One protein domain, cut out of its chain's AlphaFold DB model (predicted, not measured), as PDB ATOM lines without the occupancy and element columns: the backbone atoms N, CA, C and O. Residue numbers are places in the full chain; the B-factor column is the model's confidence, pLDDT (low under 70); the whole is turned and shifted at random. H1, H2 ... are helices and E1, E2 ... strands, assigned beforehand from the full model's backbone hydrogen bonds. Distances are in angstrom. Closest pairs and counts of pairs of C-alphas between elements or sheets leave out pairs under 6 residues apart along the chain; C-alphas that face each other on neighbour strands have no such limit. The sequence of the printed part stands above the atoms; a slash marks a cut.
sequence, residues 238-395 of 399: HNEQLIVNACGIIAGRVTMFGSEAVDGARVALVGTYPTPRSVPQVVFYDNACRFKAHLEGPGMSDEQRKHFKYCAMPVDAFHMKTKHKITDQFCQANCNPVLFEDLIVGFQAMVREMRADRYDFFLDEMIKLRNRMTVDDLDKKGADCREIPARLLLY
ATOM      1  N   HIS A 238      -0.165  57.845  38.822       68.38
ATOM      2  CA  HIS A 238      -0.526  57.456  40.180       68.38
ATOM      3  C   HIS A 238       0.497  58.050  41.161       68.38
ATOM      4  O   HIS A 238       0.158  58.899  41.998       68.38
ATOM      5  N   ASN A 239       1.764  57.674  40.980       73.44
ATOM      6  CA  ASN A 239       2.913  58.154  41.739       73.44
ATOM      7  C   ASN A 239       4.219  58.039  40.938       73.44
ATOM      8  O   ASN A 239       4.306  57.331  39.938       73.44
ATOM      9  N   GLU A 240       5.233  58.748  41.428       74.75
ATOM     10  CA  GLU A 240       6.636  58.507  41.102       74.75
ATOM     11  C   GLU A 240       7.256  57.677  42.207       74.75
ATOM     12  O   GLU A 240       7.126  58.020  43.387       74.75
ATOM     13  N   GLN A 241       7.956  56.621  41.825       75.94
ATOM     14  CA  GLN A 241       8.657  55.767  42.762       75.94
ATOM     15  C   GLN A 241      10.159  55.925  42.577       75.94
ATOM     16  O   GLN A 241      10.685  55.845  41.467       75.94
ATOM     17  N   LEU A 242      10.851  56.170  43.684       79.50
ATOM     18  CA  LEU A 242      12.302  56.264  43.720       79.50
ATOM     19  C   LEU A 242      12.880  54.956  44.243       79.50
ATOM     20  O   LEU A 242      12.397  54.403  45.229       79.50
ATOM     21  N   ILE A 243      13.957  54.505  43.613       79.44
ATOM     22  CA  ILE A 243      14.781  53.401  44.092       79.44
ATOM     23  C   ILE A 243      16.010  54.027  44.733       79.44
ATOM     24  O   ILE A 243      16.880  54.567  44.049       79.44
ATOM     25  N   VAL A 244      16.054  53.988  46.063       76.81
ATOM     26  CA  VAL A 244      17.099  54.624  46.869       76.81
ATOM     27  C   VAL A 244      17.988  53.541  47.468       76.81
ATOM     28  O   VAL A 244      17.515  52.656  48.176       76.81
ATOM     29  N   ASN A 245      19.284  53.597  47.173       75.25
ATOM     30  CA  ASN A 245      20.275  52.749  47.822       75.25
ATOM     31  C   ASN A 245      20.345  53.067  49.320       75.25
ATOM     32  O   ASN A 245      20.112  54.200  49.733       75.25
ATOM     33  N   ALA A 246      20.768  52.098  50.135       72.50
ATOM     34  CA  ALA A 246      20.919  52.289  51.582       72.50
ATOM     35  C   ALA A 246      21.883  53.437  51.956       72.50
ATOM     36  O   ALA A 246      21.729  54.053  53.005       72.50
ATOM     37  N   CYS A 247      22.826  53.785  51.073       65.12
ATOM     38  CA  CYS A 247      23.696  54.956  51.221       65.12
ATOM     39  C   CYS A 247      22.996  56.307  50.949       65.12
ATOM     40  O   CYS A 247      23.639  57.350  50.993       65.12
ATOM     41  N   GLY A 248      21.697  56.310  50.635       62.28
ATOM     42  CA  GLY A 248      20.905  57.505  50.336       62.28
ATOM     43  C   GLY A 248      20.995  57.995  48.887       62.28
ATOM     44  O   GLY A 248      20.342  58.979  48.542       62.28
ATOM     45  N   ILE A 249      21.779  57.325  48.035       71.50
ATOM     46  CA  ILE A 249      21.864  57.626  46.599       71.50
ATOM     47  C   ILE A 249      20.619  57.101  45.890       71.50
ATOM     48  O   ILE A 249      20.285  55.923  45.995       71.50
ATOM     49  N   ILE A 250      19.954  57.962  45.128       76.44
ATOM     50  CA  ILE A 250      18.838  57.565  44.271       76.44
ATOM     51  C   ILE A 250      19.432  56.904  43.026       76.44
ATOM     52  O   ILE A 250      20.127  57.562  42.252       76.44
ATOM     53  N   ALA A 251      19.197  55.602  42.874       73.19
ATOM     54  CA  ALA A 251      19.747  54.757  41.815       73.19
ATOM     55  C   ALA A 251      18.812  54.629  40.607       73.19
ATOM     56  O   ALA A 251      19.266  54.385  39.494       73.19
ATOM     57  N   GLY A 252      17.508  54.786  40.829       75.19
ATOM     58  CA  GLY A 252      16.502  54.681  39.786       75.19
ATOM     59  C   GLY A 252      15.242  55.447  40.149       75.19
ATOM     60  O   GLY A 252      15.002  55.786  41.310       75.19
ATOM     61  N   ARG A 253      14.432  55.714  39.132       79.88
ATOM     62  CA  ARG A 253      13.111  56.318  39.264       79.88
ATOM     63  C   ARG A 253      12.174  55.688  38.246       79.88
ATOM     64  O   ARG A 253      12.617  55.311  37.161       79.88
ATOM     65  N   VAL A 254      10.900  55.604  38.585       77.31
ATOM     66  CA  VAL A 254       9.875  55.090  37.685       77.31
ATOM     67  C   VAL A 254       8.559  55.815  37.914       77.31
ATOM     68  O   VAL A 254       8.114  56.002  39.048       77.31
ATOM     69  N   THR A 255       7.913  56.159  36.811       76.38
ATOM     70  CA  THR A 255       6.562  56.698  36.801       76.38
ATOM     71  C   THR A 255       5.550  55.557  36.745       76.38
ATOM     72  O   THR A 255       5.519  54.805  35.771       76.38
ATOM     73  N   MET A 256       4.684  55.441  37.754       72.75
ATOM     74  CA  MET A 256       3.604  54.451  37.769       72.75
ATOM     75  C   MET A 256       2.294  55.076  37.274       72.75
ATOM     76  O   MET A 256       1.840  56.114  37.770       72.75
ATOM     77  N   PHE A 257       1.650  54.430  36.302       70.06
ATOM     78  CA  PHE A 257       0.371  54.867  35.734       70.06
ATOM     79  C   PHE A 257      -0.768  53.948  36.188       70.06
ATOM     80  O   PHE A 257      -0.649  52.730  36.125       70.06
ATOM     81  N   GLY A 258      -1.904  54.523  36.597       66.00
ATOM     82  CA  GLY A 258      -3.116  53.765  36.953       66.00
ATOM     83  C   GLY A 258      -3.118  53.150  38.360       66.00
ATOM     84  O   GLY A 258      -4.067  53.391  39.108       66.00
ATOM     85  N   SER A 259      -2.075  52.411  38.743       64.56
ATOM     86  CA  SER A 259      -1.904  51.843  40.089       64.56
ATOM     87  C   SER A 259      -0.430  51.601  40.426       64.56
ATOM     88  O   SER A 259       0.407  51.431  39.541       64.56
ATOM     89  N   GLU A 260      -0.113  51.565  41.721       69.12
ATOM     90  CA  GLU A 260       1.156  51.026  42.222       69.12
ATOM     91  C   GLU A 260       1.044  49.496  42.321       69.12
ATOM     92  O   GLU A 260       0.794  48.929  43.384       69.12
ATOM     93  N   ALA A 261       1.126  48.821  41.173       79.88
ATOM     94  CA  ALA A 261       1.061  47.366  41.123       79.88
ATOM     95  C   ALA A 261       2.409  46.731  41.493       79.88
ATOM     96  O   ALA A 261       3.479  47.209  41.111       79.88
ATOM     97  N   VAL A 262       2.339  45.583  42.166       86.31
ATOM     98  CA  VAL A 262       3.492  44.793  42.622       86.31
ATOM     99  C   VAL A 262       4.412  44.386  41.460       86.31
ATOM    100  O   VAL A 262       5.637  44.440  41.584       86.31
ATOM    101  N   ASP A 263       3.848  44.048  40.297       85.12
ATOM    102  CA  ASP A 263       4.649  43.753  39.104       85.12
ATOM    103  C   ASP A 263       5.354  45.001  38.544       85.12
ATOM    104  O   ASP A 263       6.486  44.914  38.073       85.12
ATOM    105  N   GLY A 264       4.745  46.184  38.682       83.19
ATOM    106  CA  GLY A 264       5.374  47.456  38.318       83.19
ATOM    107  C   GLY A 264       6.661  47.697  39.106       83.19
ATOM    108  O   GLY A 264       7.693  48.037  38.522       83.19
ATOM    109  N   ALA A 265       6.648  47.423  40.415       84.44
ATOM    110  CA  ALA A 265       7.847  47.484  41.253       84.44
ATOM    111  C   ALA A 265       8.932  46.484  40.801       84.44
ATOM    112  O   ALA A 265      10.120  46.818  40.803       84.44
ATOM    113  N   ARG A 266       8.546  45.283  40.334       89.38
ATOM    114  CA  ARG A 266       9.483  44.288  39.774       89.38
ATOM    115  C   ARG A 266      10.159  44.839  38.529       89.38
ATOM    116  O   ARG A 266      11.383  44.809  38.439       89.38
ATOM    117  N   VAL A 267       9.368  45.332  37.578       86.12
ATOM    118  CA  VAL A 267       9.871  45.893  36.318       86.12
ATOM    119  C   VAL A 267      10.811  47.068  36.590       86.12
ATOM    120  O   VAL A 267      11.880  47.141  35.989       86.12
ATOM    121  N   ALA A 268      10.470  47.934  37.545       82.88
ATOM    122  CA  ALA A 268      11.310  49.057  37.944       82.88
ATOM    123  C   ALA A 268      12.664  48.622  38.529       82.88
ATOM    124  O   ALA A 268      13.711  49.163  38.159       82.88
ATOM    125  N   LEU A 269      12.657  47.621  39.415       86.38
ATOM    126  CA  LEU A 269      13.878  47.068  39.999       86.38
ATOM    127  C   LEU A 269      14.748  46.377  38.951       86.38
ATOM    128  O   LEU A 269      15.945  46.627  38.941       86.38
ATOM    129  N   VAL A 270      14.169  45.589  38.040       85.44
ATOM    130  CA  VAL A 270      14.917  44.963  36.932       85.44
ATOM    131  C   VAL A 270      15.491  46.027  35.992       85.44
ATOM    132  O   VAL A 270      16.630  45.915  35.556       85.44
ATOM    133  N   GLY A 271      14.742  47.093  35.701       83.00
ATOM    134  CA  GLY A 271      15.237  48.199  34.876       83.00
ATOM    135  C   GLY A 271      16.427  48.931  35.507       83.00
ATOM    136  O   GLY A 271      17.341  49.346  34.798       83.00
ATOM    137  N   THR A 272      16.436  49.051  36.837       82.75
ATOM    138  CA  THR A 272      17.521  49.700  37.596       82.75
ATOM    139  C   THR A 272      18.705  48.756  37.836       82.75
ATOM    140  O   THR A 272      19.861  49.173  37.796       82.75
ATOM    141  N   TYR A 273      18.423  47.472  38.052       84.56
ATOM    142  CA  TYR A 273      19.376  46.415  38.367       84.56
ATOM    143  C   TYR A 273      19.187  45.239  37.397       84.56
ATOM    144  O   TYR A 273      18.601  44.228  37.762       84.56
ATOM    145  N   PRO A 274      19.682  45.329  36.153       83.19
ATOM    146  CA  PRO A 274      19.332  44.395  35.080       83.19
ATOM    147  C   PRO A 274      19.908  42.985  35.235       83.19
ATOM    148  O   PRO A 274      19.437  42.062  34.575       83.19
ATOM    149  N   THR A 275      20.879  42.778  36.126       81.94
ATOM    150  CA  THR A 275      21.491  41.461  36.377       81.94
ATOM    151  C   THR A 275      21.281  41.000  37.821       81.94
ATOM    152  O   THR A 275      21.287  41.848  38.721       81.94
ATOM    153  N   PRO A 276      21.235  39.678  38.098       85.31
ATOM    154  CA  PRO A 276      21.142  39.162  39.466       85.31
ATOM    155  C   PRO A 276      22.260  39.673  40.391       85.31
ATOM    156  O   PRO A 276      22.061  39.813  41.592       85.31
ATOM    157  N   ARG A 277      23.446  39.973  39.835       81.88
ATOM    158  CA  ARG A 277      24.585  40.534  40.582       81.88
ATOM    159  C   ARG A 277      24.405  42.020  40.918       81.88
ATOM    160  O   ARG A 277      24.976  42.496  41.893       81.88
ATOM    161  N   SER A 278      23.653  42.761  40.104       81.38
ATOM    162  CA  SER A 278      23.387  44.187  40.339       81.38
ATOM    163  C   SER A 278      22.286  44.432  41.373       81.38
ATOM    164  O   SER A 278      22.313  45.465  42.048       81.38
ATOM    165  N   VAL A 279      21.361  43.482  41.556       86.50
ATOM    166  CA  VAL A 279      20.285  43.593  42.551       86.50
ATOM    167  C   VAL A 279      20.896  43.716  43.958       86.50
ATOM    168  O   VAL A 279      21.849  43.004  44.280       86.50
ATOM    169  N   PRO A 280      20.424  44.653  44.804       84.50
ATOM    170  CA  PRO A 280      20.813  44.699  46.209       84.50
ATOM    171  C   PRO A 280      20.569  43.360  46.919       84.50
ATOM    172  O   PRO A 280      19.597  42.669  46.638       84.50
ATOM    173  N   GLN A 281      21.403  43.026  47.904       83.12
ATOM    174  CA  GLN A 281      21.162  41.860  48.765       83.12
ATOM    175  C   GLN A 281      19.894  42.012  49.612       83.12
ATOM    176  O   GLN A 281      19.316  41.017  50.031       83.12
ATOM    177  N   VAL A 282      19.465  43.251  49.862       82.06
ATOM    178  CA  VAL A 282      18.263  43.578  50.625       82.06
ATOM    179  C   VAL A 282      17.509  44.688  49.902       82.06
ATOM    180  O   VAL A 282      18.086  45.734  49.602       82.06
ATOM    181  N   VAL A 283      16.217  44.478  49.660       85.06
ATOM    182  CA  VAL A 283      15.294  45.501  49.161       85.06
ATOM    183  C   VAL A 283      14.240  45.770  50.225       85.06
ATOM    184  O   VAL A 283      13.520  44.865  50.642       85.06
ATOM    185  N   PHE A 284      14.136  47.031  50.637       79.88
ATOM    186  CA  PHE A 284      13.049  47.500  51.485       79.88
ATOM    187  C   PHE A 284      11.904  47.995  50.612       79.88
ATOM    188  O   PHE A 284      12.095  48.856  49.753       79.88
ATOM    189  N   TYR A 285      10.719  47.452  50.851       80.25
ATOM    190  CA  TYR A 285       9.497  47.840  50.165       80.25
ATOM    191  C   TYR A 285       8.337  47.738  51.151       80.25
ATOM    192  O   TYR A 285       8.246  46.772  51.908       80.25
ATOM    193  N   ASP A 286       7.461  48.738  51.177       72.38
ATOM    194  CA  ASP A 286       6.357  48.801  52.139       72.38
ATOM    195  C   ASP A 286       5.362  47.646  51.955       72.38
ATOM    196  O   ASP A 286       4.705  47.246  52.912       72.38
ATOM    197  N   ASN A 287       5.298  47.072  50.753       79.06
ATOM    198  CA  ASN A 287       4.525  45.885  50.413       79.06
ATOM    199  C   ASN A 287       5.426  44.679  50.059       79.06
ATOM    200  O   ASN A 287       5.149  43.910  49.132       79.06
ATOM    201  N   ALA A 288       6.531  44.507  50.797       83.56
ATOM    202  CA  ALA A 288       7.512  43.441  50.574       83.56
ATOM    203  C   ALA A 288       6.897  42.030  50.568       83.56
ATOM    204  O   ALA A 288       7.278  41.212  49.736       83.56
ATOM    205  N   CYS A 289       5.904  41.750  51.421       84.38
ATOM    206  CA  CYS A 289       5.242  40.442  51.478       84.38
ATOM    207  C   CYS A 289       4.579  40.056  50.155       84.38
ATOM    208  O   CYS A 289       4.844  38.978  49.622       84.38
ATOM    209  N   ARG A 290       3.727  40.931  49.603       86.19
ATOM    210  CA  ARG A 290       3.053  40.643  48.329       86.19
ATOM    211  C   ARG A 290       4.041  40.648  47.176       86.19
ATOM    212  O   ARG A 290       3.893  39.850  46.260       86.19
ATOM    213  N   PHE A 291       5.069  41.490  47.248       89.12
ATOM    214  CA  PHE A 291       6.150  41.495  46.272       89.12
ATOM    215  C   PHE A 291       6.915  40.175  46.242       89.12
ATOM    216  O   PHE A 291       7.045  39.564  45.184       89.12
ATOM    217  N   LYS A 292       7.319  39.661  47.402       90.00
ATOM    218  CA  LYS A 292       7.988  38.366  47.526       90.00
ATOM    219  C   LYS A 292       7.090  37.213  47.071       90.00
ATOM    220  O   LYS A 292       7.545  36.363  46.312       90.00
ATOM    221  N   ALA A 293       5.811  37.226  47.452       89.69
ATOM    222  CA  ALA A 293       4.838  36.227  47.011       89.69
ATOM    223  C   ALA A 293       4.615  36.257  45.491       89.69
ATOM    224  O   ALA A 293       4.539  35.203  44.868       89.69
ATOM    225  N   HIS A 294       4.560  37.445  44.883       90.19
ATOM    226  CA  HIS A 294       4.461  37.613  43.430       90.19
ATOM    227  C   HIS A 294       5.675  37.021  42.712       90.19
ATOM    228  O   HIS A 294       5.518  36.268  41.755       90.19
ATOM    229  N   LEU A 295       6.882  37.293  43.218       91.00
ATOM    230  CA  LEU A 295       8.125  36.755  42.659       91.00
ATOM    231  C   LEU A 295       8.212  35.225  42.758       91.00
ATOM    232  O   LEU A 295       8.775  34.586  41.874       91.00
ATOM    233  N   GLU A 296       7.660  34.630  43.813       88.69
ATOM    234  CA  GLU A 296       7.652  33.174  44.022       88.69
ATOM    235  C   GLU A 296       6.421  32.485  43.419       88.69
ATOM    236  O   GLU A 296       6.380  31.259  43.311       88.69
ATOM    237  N   GLY A 297       5.441  33.270  42.978       87.56
ATOM    238  CA  GLY A 297       4.171  32.798  42.456       87.56
ATOM    239  C   GLY A 297       4.295  32.044  41.128       87.56
ATOM    240  O   GLY A 297       5.298  32.153  40.415       87.56
ATOM    241  N   PRO A 298       3.254  31.286  40.746       84.12
ATOM    242  CA  PRO A 298       3.262  30.444  39.548       84.12
ATOM    243  C   PRO A 298       3.356  31.238  38.234       84.12
ATOM    244  O   PRO A 298       3.787  30.681  37.232       84.12
ATOM    245  N   GLY A 299       3.003  32.529  38.239       84.12
ATOM    246  CA  GLY A 299       3.061  33.403  37.061       84.12
ATOM    247  C   GLY A 299       4.460  33.899  36.675       84.12
ATOM    248  O   GLY A 299       4.595  34.550  35.643       84.12
ATOM    249  N   MET A 300       5.496  33.615  37.472       89.81
ATOM    250  CA  MET A 300       6.879  34.000  37.165       89.81
ATOM    251  C   MET A 300       7.634  32.902  36.410       89.81
ATOM    252  O   MET A 300       7.480  31.712  36.691       89.81
ATOM    253  N   SER A 301       8.501  33.302  35.481       90.50
ATOM    254  CA  SER A 301       9.460  32.402  34.843       90.50
ATOM    255  C   SER A 301      10.634  32.081  35.774       90.50
ATOM    256  O   SER A 301      10.931  32.814  36.722       90.50
ATOM    257  N   ASP A 302      11.356  30.999  35.488       89.00
ATOM    258  CA  ASP A 302      12.535  30.620  36.277       89.00
ATOM    259  C   ASP A 302      13.654  31.666  36.199       89.00
ATOM    260  O   ASP A 302      14.364  31.893  37.180       89.00
ATOM    261  N   GLU A 303      13.780  32.361  35.069       86.50
ATOM    262  CA  GLU A 303      14.723  33.469  34.900       86.50
ATOM    263  C   GLU A 303      14.361  34.659  35.797       86.50
ATOM    264  O   GLU A 303      15.228  35.204  36.485       86.50
ATOM    265  N   GLN A 304      13.072  35.013  35.860       88.62
ATOM    266  CA  GLN A 304      12.573  36.080  36.731       88.62
ATOM    267  C   GLN A 304      12.795  35.746  38.210       88.62
ATOM    268  O   GLN A 304      13.256  36.599  38.968       88.62
ATOM    269  N   ARG A 305      12.559  34.492  38.619       89.88
ATOM    270  CA  ARG A 305      12.871  34.024  39.982       89.88
ATOM    271  C   ARG A 305      14.368  34.084  40.274       89.88
ATOM    272  O   ARG A 305      14.785  34.551  41.333       89.88
ATOM    273  N   LYS A 306      15.194  33.633  39.324       90.50
ATOM    274  CA  LYS A 306      16.657  33.608  39.459       90.50
ATOM    275  C   LYS A 306      17.240  35.011  39.636       90.50
ATOM    276  O   LYS A 306      18.205  35.160  40.383       90.50
ATOM    277  N   HIS A 307      16.641  36.023  39.010       90.62
ATOM    278  CA  HIS A 307      17.064  37.418  39.119       90.62
ATOM    279  C   HIS A 307      17.079  37.935  40.566       90.62
ATOM    280  O   HIS A 307      18.024  38.606  40.969       90.62
ATOM    281  N   PHE A 308      16.088  37.554  41.376       92.06
ATOM    282  CA  PHE A 308      15.955  37.985  42.775       92.06
ATOM    283  C   PHE A 308      16.393  36.922  43.793       92.06
ATOM    284  O   PHE A 308      16.180  37.092  44.992       92.06
ATOM    285  N   LYS A 309      17.024  35.827  43.346       87.44
ATOM    286  CA  LYS A 309      17.341  34.653  44.179       87.44
ATOM    287  C   LYS A 309      18.099  34.987  45.471       87.44
ATOM    288  O   LYS A 309      17.882  34.332  46.485       87.44
ATOM    289  N   TYR A 310      18.996  35.968  45.420       85.06
ATOM    290  CA  TYR A 310      19.850  36.362  46.547       85.06
ATOM    291  C   TYR A 310      19.413  37.679  47.205       85.06
ATOM    292  O   TYR A 310      20.183  38.267  47.959       85.06
ATOM    293  N   CYS A 311      18.200  38.154  46.906       87.81
ATOM    294  CA  CYS A 311      17.644  39.382  47.458       87.81
ATOM    295  C   CYS A 311      16.663  39.060  48.594       87.81
ATOM    296  O   CYS A 311      15.607  38.461  48.375       87.81
ATOM    297  N   ALA A 312      16.996  39.497  49.803       85.25
ATOM    298  CA  ALA A 312      16.092  39.530  50.941       85.25
ATOM    299  C   ALA A 312      15.092  40.689  50.811       85.25
ATOM    300  O   ALA A 312      15.414  41.745  50.262       85.25
ATOM    301  N   MET A 313      13.877  40.489  51.323       87.31
ATOM    302  CA  MET A 313      12.788  41.474  51.271       87.31
ATOM    303  C   MET A 313      12.065  41.529  52.623       87.31
ATOM    304  O   MET A 313      10.939  41.044  52.739       87.31
ATOM    305  N   PRO A 314      12.720  42.040  53.678       79.25
ATOM    306  CA  PRO A 314      12.090  42.157  54.983       79.25
ATOM    307  C   PRO A 314      10.978  43.210  54.963       79.25
ATOM    308  O   PRO A 314      11.125  44.273  54.355       79.25
ATOM    309  N   VAL A 315       9.893  42.952  55.691       75.62
ATOM    310  CA  VAL A 315       8.976  44.020  56.102       75.62
ATOM    311  C   VAL A 315       9.582  44.792  57.264       75.62
ATOM    312  O   VAL A 315      10.319  44.239  58.080       75.62
ATOM    313  N   ASP A 316       9.257  46.076  57.378       65.81
ATOM    314  CA  ASP A 316       9.688  46.844  58.537       65.81
ATOM    315  C   ASP A 316       8.972  46.369  59.822       65.81
ATOM    316  O   ASP A 316       7.861  45.827  59.795       65.81
ATOM    317  N   ALA A 317       9.613  46.567  60.978       64.75
ATOM    318  CA  ALA A 317       9.101  46.092  62.264       64.75
ATOM    319  C   ALA A 317       7.748  46.723  62.656       64.75
ATOM    320  O   ALA A 317       6.960  46.108  63.380       64.75
ATOM    321  N   PHE A 318       7.447  47.933  62.178       62.84
ATOM    322  CA  PHE A 318       6.156  48.584  62.378       62.84
ATOM    323  C   PHE A 318       5.079  47.988  61.460       62.84
ATOM    324  O   PHE A 318       3.976  47.703  61.935       62.84
ATOM    325  N   HIS A 319       5.383  47.710  60.190       64.56
ATOM    326  CA  HIS A 319       4.487  46.995  59.277       64.56
ATOM    327  C   HIS A 319       4.179  45.583  59.791       64.56
ATOM    328  O   HIS A 319       3.012  45.192  59.846       64.56
ATOM    329  N   MET A 320       5.182  44.863  60.302       65.06
ATOM    330  CA  MET A 320       4.979  43.579  60.984       65.06
ATOM    331  C   MET A 320       4.036  43.711  62.190       65.06
ATOM    332  O   MET A 320       3.107  42.924  62.342       65.06
ATOM    333  N   LYS A 321       4.246  44.722  63.044       63.91
ATOM    334  CA  LYS A 321       3.465  44.910  64.278       63.91
ATOM    335  C   LYS A 321       2.022  45.364  64.033       63.91
ATOM    336  O   LYS A 321       1.150  45.044  64.834       63.91
ATOM    337  N   THR A 322       1.777  46.154  62.987       66.56
ATOM    338  CA  THR A 322       0.484  46.834  62.776       66.56
ATOM    339  C   THR A 322      -0.353  46.285  61.625       66.56
ATOM    340  O   THR A 322      -1.572  46.439  61.667       66.56
ATOM    341  N   LYS A 323       0.260  45.661  60.606       65.62
ATOM    342  CA  LYS A 323      -0.436  45.262  59.371       65.62
ATOM    343  C   LYS A 323      -0.509  43.756  59.136       65.62
ATOM    344  O   LYS A 323      -1.397  43.321  58.408       65.62
ATOM    345  N   HIS A 324       0.331  42.955  59.791       66.81
ATOM    346  CA  HIS A 324       0.228  41.498  59.728       66.81
ATOM    347  C   HIS A 324      -0.284  40.908  61.038       66.81
ATOM    348  O   HIS A 324       0.068  41.329  62.138       66.81
ATOM    349  N   LYS A 325      -1.124  39.880  60.912       65.50
ATOM    350  CA  LYS A 325      -1.453  39.006  62.040       65.50
ATOM    351  C   LYS A 325      -0.275  38.059  62.265       65.50
ATOM    352  O   LYS A 325       0.356  37.625  61.307       65.50
ATOM    353  N   ILE A 326      -0.048  37.644  63.511       63.84
ATOM    354  CA  ILE A 326       0.951  36.608  63.860       63.84
ATOM    355  C   ILE A 326       0.716  35.307  63.062       63.84
ATOM    356  O   ILE A 326       1.638  34.534  62.826       63.84
ATOM    357  N   THR A 327      -0.517  35.083  62.600       67.56
ATOM    358  CA  THR A 327      -0.924  33.930  61.791       67.56
ATOM    359  C   THR A 327      -0.572  34.032  60.303       67.56
ATOM    360  O   THR A 327      -0.866  33.096  59.566       67.56
ATOM    361  N   ASP A 328      -0.001  35.142  59.827       77.38
ATOM    362  CA  ASP A 328       0.454  35.273  58.439       77.38
ATOM    363  C   ASP A 328       1.744  34.466  58.227       77.38
ATOM    364  O   ASP A 328       2.859  34.966  58.380       77.38
ATOM    365  N   GLN A 329       1.580  33.181  57.911       81.88
ATOM    366  CA  GLN A 329       2.687  32.232  57.795       81.88
ATOM    367  C   GLN A 329       3.690  32.619  56.703       81.88
ATOM    368  O   GLN A 329       4.884  32.393  56.879       81.88
ATOM    369  N   PHE A 330       3.228  33.226  55.604       84.56
ATOM    370  CA  PHE A 330       4.117  33.635  54.519       84.56
ATOM    371  C   PHE A 330       5.038  34.767  54.972       84.56
ATOM    372  O   PHE A 330       6.255  34.683  54.799       84.56
ATOM    373  N   CYS A 331       4.469  35.801  55.597       80.56
ATOM    374  CA  CYS A 331       5.236  36.913  56.148       80.56
ATOM    375  C   CYS A 331       6.237  36.427  57.207       80.56
ATOM    376  O   CYS A 331       7.418  36.772  57.145       80.56
ATOM    377  N   GLN A 332       5.793  35.561  58.128       80.06
ATOM    378  CA  GLN A 332       6.644  35.011  59.188       80.06
ATOM    379  C   GLN A 332       7.832  34.201  58.654       80.06
ATOM    380  O   GLN A 332       8.916  34.280  59.225       80.06
ATOM    381  N   ALA A 333       7.642  33.450  57.566       83.69
ATOM    382  CA  ALA A 333       8.681  32.598  56.992       83.69
ATOM    383  C   ALA A 333       9.648  33.339  56.055       83.69
ATOM    384  O   ALA A 333      10.806  32.941  55.957       83.69
ATOM    385  N   ASN A 334       9.188  34.389  55.361       83.81
ATOM    386  CA  ASN A 334       9.940  34.973  54.241       83.81
ATOM    387  C   ASN A 334      10.347  36.437  54.431       83.81
ATOM    388  O   ASN A 334      11.338  36.869  53.848       83.81
ATOM    389  N   CYS A 335       9.577  37.215  55.194       83.44
ATOM    390  CA  CYS A 335       9.736  38.672  55.263       83.44
ATOM    391  C   CYS A 335       9.929  39.186  56.697       83.44
ATOM    392  O   CYS A 335      10.086  40.387  56.893       83.44
ATOM    393  N   ASN A 336       9.915  38.319  57.713       80.12
ATOM    394  CA  ASN A 336      10.034  38.750  59.101       80.12
ATOM    395  C   ASN A 336      11.418  39.373  59.371       80.12
ATOM    396  O   ASN A 336      12.416  38.671  59.217       80.12
ATOM    397  N   PRO A 337      11.504  40.643  59.821       72.25
ATOM    398  CA  PRO A 337      12.779  41.309  60.086       72.25
ATOM    399  C   PRO A 337      13.638  40.598  61.142       72.25
ATOM    400  O   PRO A 337      14.852  40.733  61.111       72.25
ATOM    401  N   VAL A 338      13.053  39.774  62.025       73.94
ATOM    402  CA  VAL A 338      13.803  38.932  62.983       73.94
ATOM    403  C   VAL A 338      14.691  37.893  62.284       73.94
ATOM    404  O   VAL A 338      15.669  37.440  62.866       73.94
ATOM    405  N   LEU A 339      14.395  37.537  61.030       76.19
ATOM    406  CA  LEU A 339      15.247  36.662  60.216       76.19
ATOM    407  C   LEU A 339      16.490  37.384  59.669       76.19
ATOM    408  O   LEU A 339      17.348  36.746  59.062       76.19
ATOM    409  N   PHE A 340      16.581  38.704  59.853       73.69
ATOM    410  CA  PHE A 340      17.617  39.557  59.283       73.69
ATOM    411  C   PHE A 340      18.208  40.445  60.384       73.69
ATOM    412  O   PHE A 340      17.837  41.609  60.532       73.69
ATOM    413  N   GLU A 341      19.132  39.876  61.166       59.56
ATOM    414  CA  GLU A 341      19.701  40.476  62.389       59.56
ATOM    415  C   GLU A 341      20.363  41.861  62.179       59.56
ATOM    416  O   GLU A 341      20.528  42.610  63.142       59.56
ATOM    417  N   ASP A 342      20.653  42.252  60.932       62.41
ATOM    418  CA  ASP A 342      21.457  43.430  60.578       62.41
ATOM    419  C   ASP A 342      20.666  44.699  60.147       62.41
ATOM    420  O   ASP A 342      21.282  45.675  59.714       62.41
ATOM    421  N   LEU A 343      19.320  44.743  60.201       57.72
ATOM    422  CA  LEU A 343      18.532  45.770  59.472       57.72
ATOM    423  C   LEU A 343      17.560  46.628  60.325       57.72
ATOM    424  O   LEU A 343      16.580  46.110  60.853       57.72
ATOM    425  N   ILE A 344      17.747  47.969  60.363       42.28
ATOM    426  CA  ILE A 344      16.758  48.973  60.853       42.28
ATOM    427  C   ILE A 344      16.885  50.330  60.106       42.28
ATOM    428  O   ILE A 344      17.778  51.101  60.443       42.28
ATOM    429  N   VAL A 345      15.986  50.693  59.167       35.25
ATOM    430  CA  VAL A 345      15.765  52.101  58.705       35.25
ATOM    431  C   VAL A 345      14.489  52.277  57.846       35.25
ATOM    432  O   VAL A 345      14.002  51.306  57.276       35.25
ATOM    433  N   GLY A 346      13.962  53.513  57.724       31.59
ATOM    434  CA  GLY A 346      12.763  53.873  56.928       31.59
ATOM    435  C   GLY A 346      12.894  55.180  56.113       31.59
ATOM    436  O   GLY A 346      13.822  55.954  56.345       31.59
ATOM    437  N   PHE A 347      11.969  55.432  55.164       28.59
ATOM    438  CA  PHE A 347      12.029  56.519  54.154       28.59
ATOM    439  C   PHE A 347      10.679  57.235  53.877       28.59
ATOM    440  O   PHE A 347       9.614  56.699  54.175       28.59
ATOM    441  N   GLN A 348      10.738  58.436  53.266       31.94
ATOM    442  CA  GLN A 348       9.605  59.255  52.772       31.94
ATOM    443  C   GLN A 348       9.911  59.959  51.426       31.94
ATOM    444  O   GLN A 348      11.078  60.185  51.111       31.94
ATOM    445  N   ALA A 349       8.874  60.355  50.662       37.59
ATOM    446  CA  ALA A 349       8.965  61.021  49.346       37.59
ATOM    447  C   ALA A 349       7.801  62.007  49.067       37.59
ATOM    448  O   ALA A 349       6.733  61.835  49.650       37.59
ATOM    449  N   MET A 350       7.973  62.975  48.138       36.19
ATOM    450  CA  MET A 350       6.902  63.534  47.268       36.19
ATOM    451  C   MET A 350       7.371  64.626  46.283       36.19
ATOM    452  O   MET A 350       8.123  65.517  46.674       36.19
ATOM    453  N   VAL A 351       6.775  64.646  45.076       35.53
ATOM    454  CA  VAL A 351       6.501  65.858  44.264       35.53
ATOM    455  C   VAL A 351       5.241  65.636  43.387       35.53
ATOM    456  O   VAL A 351       4.952  64.498  43.028       35.53
ATOM    457  N   ARG A 352       4.473  66.693  43.056       32.78
ATOM    458  CA  ARG A 352       3.353  66.710  42.077       32.78
ATOM    459  C   ARG A 352       3.286  68.065  41.340       32.78
ATOM    460  O   ARG A 352       3.690  69.078  41.900       32.78
ATOM    461  N   GLU A 353       2.707  68.042  40.133       40.00
ATOM    462  CA  GLU A 353       2.293  69.169  39.257       40.00
ATOM    463  C   GLU A 353       3.298  69.774  38.252       40.00
ATOM    464  O   GLU A 353       3.614  70.960  38.298       40.00
ATOM    465  N   MET A 354       3.693  68.998  37.232       43.38
ATOM    466  CA  MET A 354       4.224  69.518  35.956       43.38
ATOM    467  C   MET A 354       3.744  68.660  34.767       43.38
ATOM    468  O   MET A 354       3.262  67.543  34.956       43.38
ATOM    469  N   ARG A 355       3.859  69.176  33.530       44.53
ATOM    470  CA  ARG A 355       3.701  68.361  32.302       44.53
ATOM    471  C   ARG A 355       4.788  67.278  32.288       44.53
ATOM    472  O   ARG A 355       5.890  67.565  32.742       44.53
ATOM    473  N   ALA A 356       4.473  66.077  31.803       49.03
ATOM    474  CA  ALA A 356       5.307  64.878  31.977       49.03
ATOM    475  C   ALA A 356       6.783  65.088  31.584       49.03
ATOM    476  O   ALA A 356       7.674  64.860  32.383       49.03
ATOM    477  N   ASP A 357       7.034  65.669  30.418       50.44
ATOM    478  CA  ASP A 357       8.365  66.019  29.913       50.44
ATOM    479  C   ASP A 357       9.166  66.953  30.840       50.44
ATOM    480  O   ASP A 357      10.347  66.736  31.120       50.44
ATOM    481  N   ARG A 358       8.514  68.002  31.350       52.72
ATOM    482  CA  ARG A 358       9.119  68.958  32.290       52.72
ATOM    483  C   ARG A 358       9.307  68.355  33.675       52.72
ATOM    484  O   ARG A 358      10.288  68.662  34.347       52.72
ATOM    485  N   TYR A 359       8.357  67.529  34.086       55.91
ATOM    486  CA  TYR A 359       8.352  66.836  35.360       55.91
ATOM    487  C   TYR A 359       9.505  65.831  35.442       55.91
ATOM    488  O   TYR A 359      10.289  65.869  36.390       55.91
ATOM    489  N   ASP A 360       9.674  65.028  34.394       59.53
ATOM    490  CA  ASP A 360      10.750  64.053  34.269       59.53
ATOM    491  C   ASP A 360      12.106  64.758  34.269       59.53
ATOM    492  O   ASP A 360      13.000  64.390  35.027       59.53
ATOM    493  N   PHE A 361      12.281  65.823  33.486       62.84
ATOM    494  CA  PHE A 361      13.540  66.569  33.506       62.84
ATOM    495  C   PHE A 361      13.842  67.182  34.878       62.84
ATOM    496  O   PHE A 361      14.957  67.079  35.390       62.84
ATOM    497  N   PHE A 362      12.837  67.808  35.492       63.06
ATOM    498  CA  PHE A 362      12.965  68.420  36.808       63.06
ATOM    499  C   PHE A 362      13.422  67.406  37.858       63.06
ATOM    500  O   PHE A 362      14.357  67.677  38.613       63.06
ATOM    501  N   LEU A 363      12.792  66.230  37.894       63.19
ATOM    502  CA  LEU A 363      13.146  65.181  38.840       63.19
ATOM    503  C   LEU A 363      14.575  64.671  38.624       63.19
ATOM    504  O   LEU A 363      15.257  64.416  39.610       63.19
ATOM    505  N   ASP A 364      15.051  64.563  37.378       66.06
ATOM    506  CA  ASP A 364      16.424  64.114  37.099       66.06
ATOM    507  C   ASP A 364      17.426  65.119  37.656       66.06
ATOM    508  O   ASP A 364      18.390  64.747  38.324       66.06
ATOM    509  N   GLU A 365      17.165  66.410  37.455       68.38
ATOM    510  CA  GLU A 365      18.011  67.468  37.994       68.38
ATOM    511  C   GLU A 365      17.991  67.498  39.527       68.38
ATOM    512  O   GLU A 365      19.046  67.649  40.145       68.38
ATOM    513  N   MET A 366      16.828  67.309  40.160       73.12
ATOM    514  CA  MET A 366      16.732  67.236  41.624       73.12
ATOM    515  C   MET A 366      17.475  66.021  42.181       73.12
ATOM    516  O   MET A 366      18.222  66.156  43.151       73.12
ATOM    517  N   ILE A 367      17.319  64.857  41.549       67.50
ATOM    518  CA  ILE A 367      18.031  63.625  41.902       67.50
ATOM    519  C   ILE A 367      19.540  63.832  41.772       67.50
ATOM    520  O   ILE A 367      20.279  63.550  42.714       67.50
ATOM    521  N   LYS A 368      20.003  64.384  40.645       73.50
ATOM    522  CA  LYS A 368      21.421  64.665  40.395       73.50
ATOM    523  C   LYS A 368      22.012  65.575  41.473       73.50
ATOM    524  O   LYS A 368      23.076  65.280  42.012       73.50
ATOM    525  N   LEU A 369      21.321  66.665  41.810       65.50
ATOM    526  CA  LEU A 369      21.767  67.610  42.839       65.50
ATOM    527  C   LEU A 369      21.788  66.979  44.229       65.50
ATOM    528  O   LEU A 369      22.764  67.147  44.958       65.50
ATOM    529  N   ARG A 370      20.745  66.221  44.581       69.94
ATOM    530  CA  ARG A 370      20.685  65.507  45.855       69.94
ATOM    531  C   ARG A 370      21.810  64.483  45.967       69.94
ATOM    532  O   ARG A 370      22.482  64.448  46.989       69.94
ATOM    533  N   ASN A 371      22.043  63.702  44.914       76.94
ATOM    534  CA  ASN A 371      23.108  62.707  44.882       76.94
ATOM    535  C   ASN A 371      24.491  63.358  45.038       76.94
ATOM    536  O   ASN A 371      25.291  62.822  45.793       76.94
ATOM    537  N   ARG A 372      24.762  64.527  44.429       75.62
ATOM    538  CA  ARG A 372      26.021  65.274  44.660       75.62
ATOM    539  C   ARG A 372      26.220  65.621  46.135       75.62
ATOM    540  O   ARG A 372      27.270  65.323  46.685       75.62
ATOM    541  N   MET A 373      25.192  66.170  46.787       74.06
ATOM    542  CA  MET A 373      25.254  66.484  48.222       74.06
ATOM    543  C   MET A 373      25.490  65.229  49.070       74.06
ATOM    544  O   MET A 373      26.285  65.256  50.005       74.06
ATOM    545  N   THR A 374      24.815  64.124  48.740       67.00
ATOM    546  CA  THR A 374      24.990  62.847  49.439       67.00
ATOM    547  C   THR A 374      26.405  62.298  49.262       67.00
ATOM    548  O   THR A 374      26.982  61.846  50.245       67.00
ATOM    549  N   VAL A 375      26.976  62.349  48.051       76.00
ATOM    550  CA  VAL A 375      28.365  61.929  47.790       76.00
ATOM    551  C   VAL A 375      29.339  62.780  48.601       76.00
ATOM    552  O   VAL A 375      30.121  62.222  49.362       76.00
ATOM    553  N   ASP A 376      29.216  64.109  48.554       69.19
ATOM    554  CA  ASP A 376      30.082  65.010  49.325       69.19
ATOM    555  C   ASP A 376      30.018  64.725  50.839       69.19
ATOM    556  O   ASP A 376      31.011  64.850  51.557       69.19
ATOM    557  N   ASP A 377      28.841  64.371  51.361       69.50
ATOM    558  CA  ASP A 377      28.664  64.026  52.771       69.50
ATOM    559  C   ASP A 377      29.183  62.626  53.127       69.50
ATOM    560  O   ASP A 377      29.633  62.425  54.257       69.50
ATOM    561  N   LEU A 378      29.120  61.669  52.199       70.88
ATOM    562  CA  LEU A 378      29.716  60.339  52.347       70.88
ATOM    563  C   LEU A 378      31.248  60.432  52.367       70.88
ATOM    564  O   LEU A 378      31.865  59.905  53.295       70.88
ATOM    565  N   ASP A 379      31.835  61.218  51.462       79.25
ATOM    566  CA  ASP A 379      33.277  61.482  51.400       79.25
ATOM    567  C   ASP A 379      33.789  62.086  52.716       79.25
ATOM    568  O   ASP A 379      34.763  61.610  53.302       79.25
ATOM    569  N   LYS A 380      33.084  63.091  53.258       76.19
ATOM    570  CA  LYS A 380      33.413  63.689  54.569       76.19
ATOM    571  C   LYS A 380      33.336  62.688  55.724       76.19
ATOM    572  O   LYS A 380      34.020  62.871  56.728       76.19
ATOM    573  N   LYS A 381      32.476  61.672  55.618       78.38
ATOM    574  CA  LYS A 381      32.290  60.622  56.632       78.38
ATOM    575  C   LYS A 381      33.225  59.428  56.432       78.38
ATOM    576  O   LYS A 381      33.215  58.535  57.275       78.38
ATOM    577  N   GLY A 382      34.018  59.402  55.356       78.44
ATOM    578  CA  GLY A 382      34.853  58.255  54.995       78.44
ATOM    579  C   GLY A 382      34.039  57.000  54.672       78.44
ATOM    580  O   GLY A 382      34.492  55.895  54.957       78.44
ATOM    581  N   ALA A 383      32.818  57.171  54.160       72.56
ATOM    582  CA  ALA A 383      31.929  56.082  53.772       72.56
ATOM    583  C   ALA A 383      31.813  56.021  52.246       72.56
ATOM    584  O   ALA A 383      31.667  57.055  51.604       72.56
ATOM    585  N   ASP A 384      31.810  54.818  51.674       72.06
ATOM    586  CA  ASP A 384      31.729  54.653  50.222       72.06
ATOM    587  C   ASP A 384      30.282  54.611  49.725       72.06
ATOM    588  O   ASP A 384      29.393  53.987  50.320       72.06
ATOM    589  N   CYS A 385      30.035  55.251  48.581       75.31
ATOM    590  CA  CYS A 385      28.793  55.053  47.852       75.31
ATOM    591  C   CYS A 385      28.801  53.692  47.136       75.31
ATOM    592  O   CYS A 385      29.835  53.194  46.690       75.31
ATOM    593  N   ARG A 386      27.628  53.064  47.003       68.88
ATOM    594  CA  ARG A 386      27.507  51.839  46.208       68.88
ATOM    595  C   ARG A 386      27.612  52.180  44.721       68.88
ATOM    596  O   ARG A 386      26.650  52.686  44.147       68.88
ATOM    597  N   GLU A 387      28.734  51.836  44.098       69.00
ATOM    598  CA  GLU A 387      28.909  51.936  42.647       69.00
ATOM    599  C   GLU A 387      28.435  50.670  41.928       69.00
ATOM    600  O   GLU A 387      28.705  49.543  42.352       69.00
ATOM    601  N   ILE A 388      27.739  50.850  40.802       64.81
ATOM    602  CA  ILE A 388      27.365  49.750  39.910       64.81
ATOM    603  C   ILE A 388      28.160  49.915  38.620       64.81
ATOM    604  O   ILE A 388      27.946  50.892  37.902       64.81
ATOM    605  N   PRO A 389      29.060  48.970  38.292       68.44
ATOM    606  CA  PRO A 389      29.853  49.052  37.077       68.44
ATOM    607  C   PRO A 389      28.976  49.249  35.838       68.44
ATOM    608  O   PRO A 389      28.100  48.431  35.550       68.44
ATOM    609  N   ALA A 390      29.265  50.286  35.050       61.75
ATOM    610  CA  ALA A 390      28.508  50.628  33.844       61.75
ATOM    611  C   ALA A 390      28.355  49.456  32.871       61.75
ATOM    612  O   ALA A 390      27.312  49.295  32.242       61.75
ATOM    613  N   ARG A 391      29.388  48.606  32.778       62.09
ATOM    614  CA  ARG A 391      29.372  47.395  31.949       62.09
ATOM    615  C   ARG A 391      28.192  46.483  32.301       62.09
ATOM    616  O   ARG A 391      27.552  45.993  31.381       62.09
ATOM    617  N   LEU A 392      27.867  46.315  33.587       63.19
ATOM    618  CA  LEU A 392      26.747  45.473  34.035       63.19
ATOM    619  C   LEU A 392      25.380  46.057  33.653       63.19
ATOM    620  O   LEU A 392      24.423  45.312  33.482       63.19
ATOM    621  N   LEU A 393      25.287  47.381  33.510       58.97
ATOM    622  CA  LEU A 393      24.061  48.079  33.104       58.97
ATOM    623  C   LEU A 393      23.900  48.144  31.580       58.97
ATOM    624  O   LEU A 393      22.791  48.224  31.057       58.97
ATOM    625  N   LEU A 394      25.021  48.188  30.860       54.16
ATOM    626  CA  LEU A 394      25.068  48.330  29.406       54.16
ATOM    627  C   LEU A 394      24.986  46.978  28.687       54.16
ATOM    628  O   LEU A 394      24.346  46.897  27.637       54.16
ATOM    629  N   TYR A 395      25.598  45.942  29.266       66.62
ATOM    630  CA  TYR A 395      25.751  44.607  28.687       66.62
ATOM    631  C   TYR A 395      25.363  43.530  29.716       66.62
ATOM    632  O   TYR A 395      26.233  42.846  30.255       66.62
TER     633      TYR A 395
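What this domain is: This is residues 238 to 395 of the 399 residues of the protein "CxC5 domain-containing protein" of Steccherinum ochraceum (UniProt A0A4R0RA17). A two-stranded hairpin, E1 and E2, sits between the long helix H6, loosely placed on one side, and H1 on the other, with the short helices H2, H3 and H5 beyond H1. The long stretch of residues 335 to 355 runs from the short helices across to H6, while H4 and H7 touch no helix. The printed part has 158 residues with two named strands, then seven named helices; the strands are antiparallel and the class is mostly helix. It is compact, with a radius of gyration of the C-alphas of 16.7 A and spans of 45 by 40 by 36 A.

How they stand to each other: E1, residues 238 to 244, and E2, residues 250 to 257, form an antiparallel hairpin, with N 241 and O 254 2.8 A apart, within hydrogen-bond range. H1, residues 262 to 272, comes closest to E2 at the C-alphas of Gly 252 and Thr 272, 5.5 A. H2, residues 288 to 296, is the hub and touches H1 about perpendicular, at 81 degrees; their closest C-alphas, Val 262 and Phe 291, are 5.6 A apart. H3, residues 302 to 307, and H2 only just touch, only at the corner by their link, with 3 pairs of C-alphas within 8 A, closest Leu 295 and Arg 305 at 6.1 A. H5, residues 329 to 334, touches H2, closest at the C-alphas of Cys 289 and Cys 331, 5.9 A. H6, residues 356 to 381, comes closest to E2 at the C-alphas of Ile 250 and Ile 367, 6.6 A; H6 and H1 are apart. In each of the seven helices every O i to N i+4 pair is within hydrogen-bond range.

Where its parts are: E1 begins at C-alpha 238 (-0.526, 57.456, 40.180) and E2 measures 20.5 A. H4 is residues 317 to 323. H6 measures 36.8 A and ends at C-alpha 381 (32.290, 60.622, 56.632). H7 is residues 390 to 394.

The domain as a whole: The two farthest C-alphas, Pro 298 and Lys 380, are 47.3 A apart. The printed part has no cut; the links H1 to H2 and H5 to H6 are long. Fifty-nine residues are under pLDDT 70, among them 316 to 327, 341 to 365 and 386 to 395.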